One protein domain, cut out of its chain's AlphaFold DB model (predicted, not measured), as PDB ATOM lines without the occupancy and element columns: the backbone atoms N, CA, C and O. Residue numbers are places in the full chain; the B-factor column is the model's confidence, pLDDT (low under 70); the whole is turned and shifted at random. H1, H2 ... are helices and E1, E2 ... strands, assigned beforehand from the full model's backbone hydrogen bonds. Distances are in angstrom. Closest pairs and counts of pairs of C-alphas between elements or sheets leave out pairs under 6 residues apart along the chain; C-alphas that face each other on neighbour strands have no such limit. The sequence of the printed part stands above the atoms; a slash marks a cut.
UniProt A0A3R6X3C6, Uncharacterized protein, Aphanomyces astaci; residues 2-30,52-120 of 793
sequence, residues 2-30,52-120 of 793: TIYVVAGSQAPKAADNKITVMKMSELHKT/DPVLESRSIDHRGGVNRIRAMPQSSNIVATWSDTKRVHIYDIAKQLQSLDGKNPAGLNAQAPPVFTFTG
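Overview. This is residues 2 to 30 and 52 to 120 of the 793 residues of an uncharacterized protein of Aphanomyces astaci (UniProt A0A3R6X3C6). Two antiparallel sheets, of four strands and three, sit partly face to face as a small sandwich with their strands crossed, and the short helix H1 lies over the three-stranded sheet and only grazes the other. After H1 a long loop, residues 101 to 115, leads to the short strand E7 at one edge of the four-stranded sheet. The printed part has 98 residues with one named helix and seven named strands, in the order E1 E2 E3 E4 E5 E6 H1 E7; the sheets run E4 E5 E6 E7 and E1 E2 E3. The class is mostly strand, and the whole is compact, with a radius of gyration of the C-alphas of 13.9 A and spans of 44 by 30 by 26 A.

Arrangement. In the larger sheet E4, residues 66 to 72, E5, residues 75 to 83, and E6, residues 87 to 92, form a meander, each strand the antiparallel neighbour of the one before; N 80 and O 70 are 2.9 A apart, and N 81 and O 89 2.9 A. E7, residues 116 to 118, is the edge strand beside E6, with N 118 and O 88 at 2.9 A. This sheet is twisted, its C-alphas lying up to 4.4 A off the best plane. The other sheet holds E1, residues 3 to 8, E2, residues 18 to 25, and E3, residues 54 to 61, with N 5 and O 22 at 3.0 A and N 21 and O 58 at 2.8 A. The two sheets form a sandwich, two sheets face to face, with best planes 30 degrees apart and strands at 45 degrees. The closest C-alphas of E1 and E4 are those of Gly 8 and Val 66, 5.0 A. H1, residues 94 to 100, is on the three-stranded sheet at a height of 8.4 A, over E2 and slantwise to the strands at 36 degrees on the local plane. Every O i to N i+4 pair of H1 is within hydrogen-bond range.

Along the chain. E4 is 16.5 A long, E5 21.5 A and E6 16.6 A; E7 is 7.0 A. E1 begins at C-alpha 3, (-1.229, 2.014, 16.379), and is 16.9 A long; E2 is 21.7 A and E3 23.1 A. H1 is 10.0 A, and E7 ends at C-alpha 118, (0.694, -11.271, 43.469).

Size, cuts and confidence. The C-alphas farthest apart are those of Thr 30 and Gly 120, 46.8 A. Residues 31 to 51 are not printed, and C-alphas 30 and 52 are 10.7 A apart across the cut. The link from H1 to E7 is long, 15 residues. Residues 28 to 30 and 104 to 107 have pLDDT under 70.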
ATOM      1  N   THR A   2      -0.527   4.669  12.389       82.69
ATOM      2  CA  THR A   2       0.166   3.614  13.159       82.69
ATOM      3  C   THR A   2      -0.431   3.511  14.560       82.69
ATOM      4  O   THR A   2      -0.596   4.540  15.211       82.69
ATOM      5  N   ILE A   3      -0.720   2.294  15.025       84.62
ATOM      6  CA  ILE A   3      -1.229   2.014  16.379       84.62
ATOM      7  C   ILE A   3      -0.400   0.926  17.069       84.62
ATOM      8  O   ILE A   3       0.211   0.074  16.417       84.62
ATOM      9  N   TYR A   4      -0.405   0.946  18.403       89.44
ATOM     10  CA  TYR A   4       0.229  -0.068  19.243       89.44
ATOM     11  C   TYR A   4      -0.831  -0.773  20.082       89.44
ATOM     12  O   TYR A   4      -1.651  -0.126  20.729       89.44
ATOM     13  N   VAL A   5      -0.794  -2.103  20.092       90.56
ATOM     14  CA  VAL A   5      -1.747  -2.951  20.819       90.56
ATOM     15  C   VAL A   5      -0.961  -3.929  21.683       90.56
ATOM     16  O   VAL A   5       0.069  -4.451  21.258       90.56
ATOM     17  N   VAL A   6      -1.437  -4.205  22.896       94.94
ATOM     18  CA  VAL A   6      -0.905  -5.287  23.728       94.94
ATOM     19  C   VAL A   6      -2.013  -6.294  24.007       94.94
ATOM     20  O   VAL A   6      -3.109  -5.921  24.408       94.94
ATOM     21  N   ALA A   7      -1.724  -7.570  23.770       94.69
ATOM     22  CA  ALA A   7      -2.673  -8.661  23.930       94.69
ATOM     23  C   ALA A   7      -2.057  -9.813  24.729       94.69
ATOM     24  O   ALA A   7      -0.842 -10.030  24.717       94.69
ATOM     25  N   GLY A   8      -2.911 -10.560  25.417       94.31
ATOM     26  CA  GLY A   8      -2.579 -11.845  26.017       94.31
ATOM     27  C   GLY A   8      -3.112 -12.997  25.167       94.31
ATOM     28  O   GLY A   8      -3.991 -12.797  24.334       94.31
ATOM     29  N   SER A   9      -2.593 -14.204  25.376       93.81
ATOM     30  CA  SER A   9      -3.118 -15.421  24.747       93.81
ATOM     31  C   SER A   9      -3.773 -16.370  25.752       93.81
ATOM     32  O   SER A   9      -3.409 -16.392  26.930       93.81
ATOM     33  N   GLN A  10      -4.633 -17.251  25.237       91.69
ATOM     34  CA  GLN A  10      -5.121 -18.442  25.928       91.69
ATOM     35  C   GLN A  10      -4.855 -19.686  25.058       91.69
ATOM     36  O   GLN A  10      -5.647 -20.074  24.205       91.69
ATOM     37  N   ALA A  11      -3.683 -20.290  25.236       91.69
ATOM     38  CA  ALA A  11      -3.212 -21.456  24.500       91.69
ATOM     39  C   ALA A  11      -3.588 -22.772  25.214       91.69
ATOM     40  O   ALA A  11      -3.602 -22.808  26.448       91.69
ATOM     41  N   PRO A  12      -3.768 -23.898  24.485       90.31
ATOM     42  CA  PRO A  12      -4.117 -25.201  25.074       90.31
ATOM     43  C   PRO A  12      -3.112 -25.755  26.097       90.31
ATOM     44  O   PRO A  12      -3.430 -26.679  26.843       90.31
ATOM     45  N   LYS A  13      -1.881 -25.228  26.128       92.06
ATOM     46  CA  LYS A  13      -0.877 -25.546  27.147       92.06
ATOM     47  C   LYS A  13      -0.470 -24.275  27.870       92.06
ATOM     48  O   LYS A  13      -0.026 -23.317  27.245       92.06
ATOM     49  N   ALA A  14      -0.467 -24.330  29.200       90.00
ATOM     50  CA  ALA A  14      -0.098 -23.207  30.062       90.00
ATOM     51  C   ALA A  14       1.313 -22.625  29.814       90.00
ATOM     52  O   ALA A  14       1.579 -21.510  30.248       90.00
ATOM     53  N   ALA A  15       2.220 -23.362  29.161       91.19
ATOM     54  CA  ALA A  15       3.577 -22.913  28.832       91.19
ATOM     55  C   ALA A  15       3.717 -22.277  27.434       91.19
ATOM     56  O   ALA A  15       4.747 -21.668  27.165       91.19
ATOM     57  N   ASP A  16       2.706 -22.418  26.570       94.44
ATOM     58  CA  ASP A  16       2.717 -21.891  25.199       94.44
ATOM     59  C   ASP A  16       2.128 -20.455  25.147       94.44
ATOM     60  O   ASP A  16       2.080 -19.837  24.083       94.44
ATOM     61  N   ASN A  17       1.685 -19.923  26.298       96.25
ATOM     62  CA  ASN A  17       1.061 -18.608  26.435       96.25
ATOM     63  C   ASN A  17       2.050 -17.445  26.373       96.25
ATOM     64  O   ASN A  17       3.217 -17.576  26.743       96.25
ATOM     65  N   LYS A  18       1.571 -16.287  25.906       96.31
ATOM     66  CA  LYS A  18       2.384 -15.093  25.673       96.31
ATOM     67  C   LYS A  18       1.624 -13.803  25.960       96.31
ATOM     68  O   LYS A  18       0.418 -13.711  25.743       96.31
ATOM     69  N   ILE A  19       2.377 -12.793  26.376       97.00
ATOM     70  CA  ILE A  19       2.040 -11.383  26.172       97.00
ATOM     71  C   ILE A  19       2.636 -10.999  24.820       97.00
ATOM     72  O   ILE A  19       3.828 -11.215  24.599       97.00
ATOM     73  N   THR A  20       1.841 -10.421  23.929       94.69
ATOM     74  CA  THR A  20       2.284  -9.982  22.603       94.69
ATOM     75  C   THR A  20       2.021  -8.492  22.452       94.69
ATOM     76  O   THR A  20       0.886  -8.034  22.545       94.69
ATOM     77  N   VAL A  21       3.096  -7.742  22.220       94.69
ATOM     78  CA  VAL A  21       3.068  -6.326  21.855       94.69
ATOM     79  C   VAL A  21       3.095  -6.254  20.337       94.69
ATOM     80  O   VAL A  21       3.958  -6.868  19.705       94.69
ATOM     81  N   MET A  22       2.150  -5.530  19.756       91.75
ATOM     82  CA  MET A  22       1.955  -5.390  18.320       91.75
ATOM     83  C   MET A  22       2.062  -3.925  17.926       91.75
ATOM     84  O   MET A  22       1.606  -3.043  18.654       91.75
ATOM     85  N   LYS A  23       2.643  -3.686  16.756       91.19
ATOM     86  CA  LYS A  23       2.641  -2.405  16.057       91.19
ATOM     87  C   LYS A  23       2.005  -2.652  14.699       91.19
ATOM     88  O   LYS A  23       2.489  -3.488  13.941       91.19
ATOM     89  N   MET A  24       0.922  -1.943  14.426       84.56
ATOM     90  CA  MET A  24       0.244  -1.952  13.136       84.56
ATOM     91  C   MET A  24       0.529  -0.601  12.486       84.56
ATOM     92  O   MET A  24       0.033   0.415  12.972       84.56
ATOM     93  N   SER A  25       1.379  -0.570  11.465       85.75
ATOM     94  CA  SER A  25       1.769   0.633  10.716       85.75
ATOM     95  C   SER A  25       1.244   0.592   9.284       85.75
ATOM     96  O   SER A  25       0.706  -0.423   8.854       85.75
ATOM     97  N   GLU A  26       1.340   1.717   8.570       82.00
ATOM     98  CA  GLU A  26       0.812   1.860   7.197       82.00
ATOM     99  C   GLU A  26      -0.694   1.536   7.090       82.00
ATOM    100  O   GLU A  26      -1.227   1.237   6.031       82.00
ATOM    101  N   LEU A  27      -1.426   1.680   8.204       71.62
ATOM    102  CA  LEU A  27      -2.882   1.565   8.222       71.62
ATOM    103  C   LEU A  27      -3.498   2.729   7.437       71.62
ATOM    104  O   LEU A  27      -3.477   3.870   7.912       71.62
ATOM    105  N   HIS A  28      -4.033   2.441   6.260       65.94
ATOM    106  CA  HIS A  28      -4.833   3.348   5.440       65.94
ATOM    107  C   HIS A  28      -6.328   3.003   5.572       65.94
ATOM    108  O   HIS A  28      -6.695   1.913   6.027       65.94
ATOM    109  N   LYS A  29      -7.218   3.912   5.149       60.00
ATOM    110  CA  LYS A  29      -8.651   3.600   4.994       60.00
ATOM    111  C   LYS A  29      -8.784   2.402   4.045       60.00
ATOM    112  O   LYS A  29      -8.011   2.276   3.095       60.00
ATOM    113  N   THR A  30      -9.755   1.516   4.254       52.38
ATOM    114  CA  THR A  30     -10.076   0.502   3.237       52.38
ATOM    115  C   THR A  30     -10.482   1.218   1.954       52.38
ATOM    116  O   THR A  30     -11.550   1.836   1.926       52.38
ATOM    117  N   ASP A  52       0.863  -1.815   1.520       72.50
ATOM    118  CA  ASP A  52       0.064  -2.737   2.341       72.50
ATOM    119  C   ASP A  52       0.263  -2.493   3.857       72.50
ATOM    120  O   ASP A  52       1.392  -2.280   4.308       72.50
ATOM    121  N   PRO A  53      -0.785  -2.637   4.692       77.38
ATOM    122  CA  PRO A  53      -0.679  -2.430   6.133       77.38
ATOM    123  C   PRO A  53       0.255  -3.457   6.794       77.38
ATOM    124  O   PRO A  53       0.094  -4.674   6.664       77.38
ATOM    125  N   VAL A  54       1.208  -2.962   7.583       81.56
ATOM    126  CA  VAL A  54       2.287  -3.761   8.182       81.56
ATOM    127  C   VAL A  54       1.970  -4.107   9.637       81.56
ATOM    128  O   VAL A  54       1.826  -3.223  10.480       81.56
ATOM    129  N   LEU A  55       1.939  -5.403   9.964       84.00
ATOM    130  CA  LEU A  55       1.847  -5.904  11.341       84.00
ATOM    131  C   LEU A  55       3.198  -6.451  11.820       84.00
ATOM    132  O   LEU A  55       3.625  -7.540  11.433       84.00
ATOM    133  N   GLU A  56       3.830  -5.740  12.750       90.12
ATOM    134  CA  GLU A  56       4.955  -6.246  13.530       90.12
ATOM    135  C   GLU A  56       4.511  -6.693  14.926       90.12
ATOM    136  O   GLU A  56       3.633  -6.093  15.545       90.12
ATOM    137  N   SER A  57       5.178  -7.704  15.490       92.44
ATOM    138  CA  SER A  57       4.966  -8.099  16.886       92.44
ATOM    139  C   SER A  57       6.252  -8.509  17.606       92.44
ATOM    140  O   SER A  57       7.252  -8.875  16.981       92.44
ATOM    141  N   ARG A  58       6.236  -8.415  18.941       93.50
ATOM    142  CA  ARG A  58       7.256  -8.929  19.870       93.50
ATOM    143  C   ARG A  58       6.540  -9.531  21.081       93.50
ATOM    144  O   ARG A  58       5.606  -8.924  21.600       93.50
ATOM    145  N   SER A  59       6.996 -10.682  21.570       94.44
ATOM    146  CA  SER A  59       6.326 -11.390  22.672       94.44
ATOM    147  C   SER A  59       7.214 -11.615  23.898       94.44
ATOM    148  O   SER A  59       8.443 -11.654  23.802       94.44
ATOM    149  N   ILE A  60       6.559 -11.807  25.043       95.75
ATOM    150  CA  ILE A  60       7.107 -12.332  26.298       95.75
ATOM    151  C   ILE A  60       6.321 -13.602  26.633       95.75
ATOM    152  O   ILE A  60       5.093 -13.598  26.571       95.75
ATOM    153  N   ASP A  61       7.007 -14.677  26.996       96.00
ATOM    154  CA  ASP A  61       6.392 -15.928  27.428       96.00
ATOM    155  C   ASP A  61       5.693 -15.736  28.786       96.00
ATOM    156  O   ASP A  61       6.270 -15.234  29.756       96.00
ATOM    157  N   HIS A  62       4.438 -16.168  28.860       97.06
ATOM    158  CA  HIS A  62       3.570 -16.060  30.026       97.06
ATOM    159  C   HIS A  62       3.193 -17.466  30.512       97.06
ATOM    160  O   HIS A  62       3.000 -18.380  29.712       97.06
ATOM    161  N   ARG A  63       3.107 -17.676  31.830       93.38
ATOM    162  CA  ARG A  63       2.703 -18.973  32.396       93.38
ATOM    163  C   ARG A  63       1.247 -18.918  32.819       93.38
ATOM    164  O   ARG A  63       0.911 -18.140  33.701       93.38
ATOM    165  N   GLY A  64       0.441 -19.801  32.240       95.00
ATOM    166  CA  GLY A  64      -1.014 -19.716  32.321       95.00
ATOM    167  C   GLY A  64      -1.596 -18.853  31.206       95.00
ATOM    168  O   GLY A  64      -0.873 -18.058  30.595       95.00
ATOM    169  N   GLY A  65      -2.880 -19.042  30.916       97.19
ATOM    170  CA  GLY A  65      -3.656 -18.127  30.091       97.19
ATOM    171  C   GLY A  65      -3.653 -16.717  30.680       97.19
ATOM    172  O   GLY A  65      -3.520 -16.525  31.894       97.19
ATOM    173  N   VAL A  66      -3.754 -15.727  29.799       97.88
ATOM    174  CA  VAL A  66      -3.967 -14.326  30.166       97.88
ATOM    175  C   VAL A  66      -5.456 -14.038  30.009       97.88
ATOM    176  O   VAL A  66      -5.933 -13.875  28.890       97.88
ATOM    177  N   ASN A  67      -6.179 -13.986  31.125       96.69
ATOM    178  CA  ASN A  67      -7.626 -13.761  31.142       96.69
ATOM    179  C   ASN A  67      -7.963 -12.298  30.811       96.69
ATOM    180  O   ASN A  67      -8.951 -12.027  30.141       96.69
ATOM    181  N   ARG A  68      -7.118 -11.356  31.261       97.31
ATOM    182  CA  ARG A  68      -7.166  -9.935  30.882       97.31
ATOM    183  C   ARG A  68      -5.774  -9.309  30.950       97.31
ATOM    184  O   ARG A  68      -4.952  -9.690  31.788       97.31
ATOM    185  N   ILE A  69      -5.519  -8.320  30.097       97.94
ATOM    186  CA  ILE A  69      -4.312  -7.488  30.108       97.94
ATOM    187  C   ILE A  69      -4.696  -6.007  30.029       97.94
ATOM    188  O   ILE A  69      -5.578  -5.637  29.263       97.94
ATOM    189  N   ARG A  70      -4.056  -5.148  30.830       97.56
ATOM    190  CA  ARG A  70      -4.288  -3.692  30.810       97.56
ATOM    191  C   ARG A  70      -2.964  -2.935  30.923       97.56
ATOM    192  O   ARG A  70      -2.175  -3.204  31.833       97.56
ATOM    193  N   ALA A  71      -2.734  -1.978  30.027       97.06
ATOM    194  CA  ALA A  71      -1.622  -1.032  30.118       97.06
ATOM    195  C   ALA A  71      -1.950   0.107  31.095       97.06
ATOM    196  O   ALA A  71      -3.099   0.539  31.183       97.06
ATOM    197  N   MET A  72      -0.952   0.592  31.832       97.00
ATOM    198  CA  MET A  72      -1.123   1.688  32.784       97.00
ATOM    199  C   MET A  72      -1.250   3.030  32.034       97.00
ATOM    200  O   MET A  72      -0.321   3.386  31.304       97.00
ATOM    201  N   PRO A  73      -2.327   3.822  32.229       93.88
ATOM    202  CA  PRO A  73      -2.580   5.038  31.447       93.88
ATOM    203  C   PRO A  73      -1.442   6.067  31.469       93.88
ATOM    204  O   PRO A  73      -1.192   6.738  30.474       93.88
ATOM    205  N   GLN A  74      -0.723   6.182  32.592       95.00
ATOM    206  CA  GLN A  74       0.361   7.156  32.765       95.00
ATOM    207  C   GLN A  74       1.734   6.644  32.287       95.00
ATOM    208  O   GLN A  74       2.693   7.412  32.248       95.00
ATOM    209  N   SER A  75       1.867   5.353  31.958       94.88
ATOM    210  CA  SER A  75       3.103   4.772  31.417       94.88
ATOM    211  C   SER A  75       2.785   3.469  30.680       94.88
ATOM    212  O   SER A  75       2.737   2.392  31.275       94.88
ATOM    213  N   SER A  76       2.547   3.573  29.371       92.12
ATOM    214  CA  SER A  76       2.038   2.481  28.524       92.12
ATOM    215  C   SER A  76       2.972   1.271  28.399       92.12
ATOM    216  O   SER A  76       2.539   0.203  27.969       92.12
ATOM    217  N   ASN A  77       4.240   1.398  28.803       95.12
ATOM    218  CA  ASN A  77       5.167   0.275  28.901       95.12
ATOM    219  C   ASN A  77       4.932  -0.612  30.135       95.12
ATOM    220  O   ASN A  77       5.468  -1.716  30.180       95.12
ATOM    221  N   ILE A  78       4.167  -0.164  31.132       97.50
ATOM    222  CA  ILE A  78       3.798  -0.980  32.290       97.50
ATOM    223  C   ILE A  78       2.448  -1.634  32.009       97.50
ATOM    224  O   ILE A  78       1.442  -0.948  31.835       97.50
ATOM    225  N   VAL A  79       2.421  -2.967  31.984       98.19
ATOM    226  CA  VAL A  79       1.201  -3.750  31.738       98.19
ATOM    227  C   VAL A  79       0.951  -4.717  32.887       98.19
ATOM    228  O   VAL A  79       1.877  -5.371  33.371       98.19
ATOM    229  N   ALA A  80      -0.300  -4.821  33.328       98.56
ATOM    230  CA  ALA A  80      -0.739  -5.861  34.250       98.56
ATOM    231  C   ALA A  80      -1.417  -6.991  33.471       98.56
ATOM    232  O   ALA A  80      -2.207  -6.716  32.567       98.56
ATOM    233  N   THR A  81      -1.136  -8.244  33.833       98.62
ATOM    234  CA  THR A  81      -1.901  -9.417  33.383       98.62
ATOM    235  C   THR A  81      -2.593 -10.085  34.555       98.62
ATOM    236  O   THR A  81      -1.997 -10.274  35.619       98.62
ATOM    237  N   TRP A  82      -3.836 -10.496  34.332       98.44
ATOM    238  CA  TRP A  82      -4.541 -11.439  35.185       98.44
ATOM    239  C   TRP A  82      -4.481 -12.838  34.555       98.44
ATOM    240  O   TRP A  82      -4.683 -12.980  33.347       98.44
ATOM    241  N   SER A  83      -4.207 -13.871  35.358       97.62
ATOM    242  CA  SER A  83      -3.994 -15.250  34.900       97.62
ATOM    243  C   SER A  83      -4.927 -16.275  35.549       97.62
ATOM    244  O   SER A  83      -5.131 -16.257  36.767       97.62
ATOM    245  N   ASP A  84      -5.344 -17.258  34.744       96.00
ATOM    246  CA  ASP A  84      -5.946 -18.542  35.152       96.00
ATOM    247  C   ASP A  84      -5.186 -19.268  36.289       96.00
ATOM    248  O   ASP A  84      -5.757 -20.018  37.080       96.00
ATOM    249  N   THR A  85      -3.887 -18.996  36.463       96.31
ATOM    250  CA  THR A  85      -3.070 -19.534  37.564       96.31
ATOM    251  C   THR A  85      -3.339 -18.894  38.935       96.31
ATOM    252  O   THR A  85      -2.598 -19.178  39.885       96.31
ATOM    253  N   LYS A  86      -4.393 -18.070  39.068       97.38
ATOM    254  CA  LYS A  86      -4.749 -17.288  40.274       97.38
ATOM    255  C   LYS A  86      -3.700 -16.231  40.624       97.38
ATOM    256  O   LYS A  86      -3.356 -16.011  41.792       97.38
ATOM    257  N   ARG A  87      -3.105 -15.632  39.590       97.88
ATOM    258  CA  ARG A  87      -1.980 -14.698  39.714       97.88
ATOM    259  C   ARG A  87      -2.231 -13.435  38.928       97.88
ATOM    260  O   ARG A  87      -2.777 -13.472  37.830       97.88
ATOM    261  N   VAL A  88      -1.733 -12.342  39.486       98.44
ATOM    262  CA  VAL A  88      -1.630 -11.068  38.786       98.44
ATOM    263  C   VAL A  88      -0.159 -10.718  38.672       98.44
ATOM    264  O   VAL A  88       0.572 -10.738  39.671       98.44
ATOM    265  N   HIS A  89       0.276 -10.410  37.461       98.19
ATOM    266  CA  HIS A  89       1.651 -10.052  37.151       98.19
ATOM    267  C   HIS A  89       1.711  -8.615  36.641       98.19
ATOM    268  O   HIS A  89       0.789  -8.150  35.982       98.19
ATOM    269  N   ILE A  90       2.818  -7.926  36.913       98.06
ATOM    270  CA  ILE A  90       3.132  -6.630  36.303       98.06
ATOM    271  C   ILE A  90       4.407  -6.809  35.488       98.06
ATOM    272  O   ILE A  90       5.413  -7.284  36.017       98.06
ATOM    273  N   TYR A  91       4.367  -6.435  34.216       97.19
ATOM    274  CA  TYR A  91       5.470  -6.523  33.265       97.19
ATOM    275  C   TYR A  91       5.862  -5.129  32.766       97.19
ATOM    276  O   TYR A  91       5.013  -4.250  32.627       97.19
ATOM    277  N   ASP A  92       7.148  -4.956  32.460       95.38
ATOM    278  CA  ASP A  92       7.662  -3.815  31.701       95.38
ATOM    279  C   ASP A  92       7.971  -4.271  30.268       95.38
ATOM    280  O   ASP A  92       8.860  -5.098  30.044       95.38
ATOM    281  N   ILE A  93       7.214  -3.743  29.306       95.56
ATOM    282  CA  ILE A  93       7.328  -4.030  27.872       95.56
ATOM    283  C   ILE A  93       8.132  -2.965  27.106       95.56
ATOM    284  O   ILE A  93       8.134  -2.960  25.872       95.56
ATOM    285  N   ALA A  94       8.847  -2.061  27.793       94.25
ATOM    286  CA  ALA A  94       9.606  -0.982  27.150       94.25
ATOM    287  C   ALA A  94      10.609  -1.490  26.100       94.25
ATOM    288  O   ALA A  94      10.802  -0.849  25.068       94.25
ATOM    289  N   LYS A  95      11.220  -2.664  26.317       93.50
ATOM    290  CA  LYS A  95      12.152  -3.279  25.352       93.50
ATOM    291  C   LYS A  95      11.447  -3.753  24.080       93.50
ATOM    292  O   LYS A  95      12.001  -3.631  22.992       93.50
ATOM    293  N   GLN A  96      10.237  -4.289  24.209       94.25
ATOM    294  CA  GLN A  96       9.413  -4.741  23.091       94.25
ATOM    295  C   GLN A  96       8.968  -3.540  22.252       94.25
ATOM    296  O   GLN A  96       9.179  -3.556  21.043       94.25
ATOM    297  N   LEU A  97       8.473  -2.475  22.897       93.12
ATOM    298  CA  LEU A  97       8.119  -1.210  22.241       93.12
ATOM    299  C   LEU A  97       9.324  -0.602  21.503       93.12
ATOM    300  O   LEU A  97       9.259  -0.379  20.300       93.12
ATOM    301  N   GLN A  98      10.472  -0.458  22.174       92.62
ATOM    302  CA  GLN A  98      11.697   0.046  21.537       92.62
ATOM    303  C   GLN A  98      12.121  -0.790  20.318       92.62
ATOM    304  O   GLN A  98      12.587  -0.228  19.331       92.62
ATOM    305  N   SER A  99      11.948  -2.115  20.355       91.62
ATOM    306  CA  SER A  99      12.267  -2.981  19.214       91.62
ATOM    307  C   SER A  99      11.280  -2.872  18.047       91.62
ATOM    308  O   SER A  99      11.664  -3.171  16.915       91.62
ATOM    309  N   LEU A 100      10.032  -2.472  18.300       90.56
ATOM    310  CA  LEU A 100       9.039  -2.146  17.269       90.56
ATOM    311  C   LEU A 100       9.282  -0.742  16.678       90.56
ATOM    312  O   LEU A 100       8.987  -0.499  15.511       90.56
ATOM    313  N   ASP A 101       9.922   0.161  17.425       90.12
ATOM    314  CA  ASP A 101      10.396   1.467  16.933       90.12
ATOM    315  C   ASP A 101      11.673   1.380  16.061       90.12
ATOM    316  O   ASP A 101      12.340   2.388  15.829       90.12
ATOM    317  N   GLY A 102      12.103   0.181  15.648       83.44
ATOM    318  CA  GLY A 102      13.350  -0.019  14.896       83.44
ATOM    319  C   GLY A 102      14.638   0.225  15.699       83.44
ATOM    320  O   GLY A 102      15.738   0.096  15.156       83.44
ATOM    321  N   LYS A 103      14.549   0.529  17.002       81.50
ATOM    322  CA  LYS A 103      15.720   0.532  17.893       81.50
ATOM    323  C   LYS A 103      16.152  -0.923  18.088       81.50
ATOM    324  O   LYS A 103      15.334  -1.839  18.030       81.50
ATOM    325  N   ASN A 104      17.436  -1.157  18.351       69.62
ATOM    326  CA  ASN A 104      17.976  -2.507  18.540       69.62
ATOM    327  C   ASN A 104      18.338  -2.753  20.021       69.62
ATOM    328  O   ASN A 104      19.522  -2.725  20.373       69.62
ATOM    329  N   PRO A 105      17.350  -2.918  20.930       68.00
ATOM    330  CA  PRO A 105      17.622  -3.178  22.335       68.00
ATOM    331  C   PRO A 105      18.279  -4.553  22.483       68.00
ATOM    332  O   PRO A 105      17.726  -5.578  22.080       68.00
ATOM    333  N   ALA A 106      19.467  -4.581  23.084       59.59
ATOM    334  CA  ALA A 106      20.237  -5.807  23.236       59.59
ATOM    335  C   ALA A 106      19.457  -6.875  24.028       59.59
ATOM    336  O   ALA A 106      19.123  -6.685  25.200       59.59
ATOM    337  N   GLY A 107      19.217  -8.025  23.390       60.75
ATOM    338  CA  GLY A 107      18.656  -9.215  24.027       60.75
ATOM    339  C   GLY A 107      17.179  -9.094  24.411       60.75
ATOM    340  O   GLY A 107      16.847  -9.074  25.599       60.75
ATOM    341  N   LEU A 108      16.283  -9.113  23.417       78.25
ATOM    342  CA  LEU A 108      14.884  -9.488  23.642       78.25
ATOM    343  C   LEU A 108      14.822 -10.929  24.168       78.25
ATOM    344  O   LEU A 108      14.921 -11.893  23.412       78.25
ATOM    345  N   ASN A 109      14.683 -11.075  25.483       73.12
ATOM    346  CA  ASN A 109      14.482 -12.369  26.117       73.12
ATOM    347  C   ASN A 109      12.987 -12.704  26.119       73.12
ATOM    348  O   ASN A 109      12.209 -11.995  26.756       73.12
ATOM    349  N   ALA A 110      12.604 -13.803  25.465       77.31
ATOM    350  CA  ALA A 110      11.241 -14.325  25.531       77.31
ATOM    351  C   ALA A 110      10.836 -14.653  26.983       77.31
ATOM    352  O   ALA A 110       9.729 -14.349  27.402       77.31
ATOM    353  N   GLN A 111      11.764 -15.151  27.805       82.69
ATOM    354  CA  GLN A 111      11.544 -15.478  29.220       82.69
ATOM    355  C   GLN A 111      11.817 -14.273  30.145       82.69
ATOM    356  O   GLN A 111      12.534 -14.397  31.143       82.69
ATOM    357  N   ALA A 112      11.318 -13.081  29.802       87.19
ATOM    358  CA  ALA A 112      11.424 -11.912  30.677       87.19
ATOM    359  C   ALA A 112      10.542 -12.110  31.932       87.19
ATOM    360  O   ALA A 112       9.337 -12.323  31.791       87.19
ATOM    361  N   PRO A 113      11.098 -12.070  33.158       92.06
ATOM    362  CA  PRO A 113      10.299 -12.225  34.368       92.06
ATOM    363  C   PRO A 113       9.436 -10.976  34.616       92.06
ATOM    364  O   PRO A 113       9.859  -9.869  34.274       92.06
ATOM    365  N   PRO A 114       8.263 -11.122  35.255       95.50
ATOM    366  CA  PRO A 114       7.467  -9.977  35.673       95.50
ATOM    367  C   PRO A 114       8.201  -9.152  36.742       95.50
ATOM    368  O   PRO A 114       8.892  -9.694  37.608       95.50
ATOM    369  N   VAL A 115       8.001  -7.834  36.703       95.12
ATOM    370  CA  VAL A 115       8.508  -6.846  37.671       95.12
ATOM    371  C   VAL A 115       7.888  -7.067  39.054       95.12
ATOM    372  O   VAL A 115       8.550  -6.884  40.075       95.12
ATOM    373  N   PHE A 116       6.625  -7.493  39.094       97.50
ATOM    374  CA  PHE A 116       5.922  -7.850  40.325       97.50
ATOM    375  C   PHE A 116       4.955  -9.017  40.091       97.50
ATOM    376  O   PHE A 116       4.490  -9.249  38.978       97.50
ATOM    377  N   THR A 117       4.644  -9.784  41.136       97.69
ATOM    378  CA  THR A 117       3.643 -10.859  41.085       97.69
ATOM    379  C   THR A 117       2.901 -10.962  42.407       97.69
ATOM    380  O   THR A 117       3.524 -11.087  43.461       97.69
ATOM    381  N   PHE A 118       1.572 -10.983  42.341       97.88
ATOM    382  CA  PHE A 118       0.694 -11.271  43.469       97.88
ATOM    383  C   PHE A 118       0.082 -12.665  43.334       97.88
ATOM    384  O   PHE A 118      -0.304 -13.093  42.247       97.88
ATOM    385  N   THR A 119      -0.006 -13.367  44.463       97.12
ATOM    386  CA  THR A 119      -0.536 -14.737  44.566       97.12
ATOM    387  C   THR A 119      -1.506 -14.872  45.750       97.12
ATOM    388  O   THR A 119      -1.540 -15.916  46.399       97.12
ATOM    389  N   GLY A 120      -2.188 -13.782  46.124       96.12
ATOM    390  CA  GLY A 120      -3.086 -13.735  47.286       96.12
ATOM    391  C   GLY A 120      -4.575 -13.878  46.961       96.12
ATOM    392  O   GLY A 120      -5.378 -13.956  47.887       96.12
TER     393      GLY A 120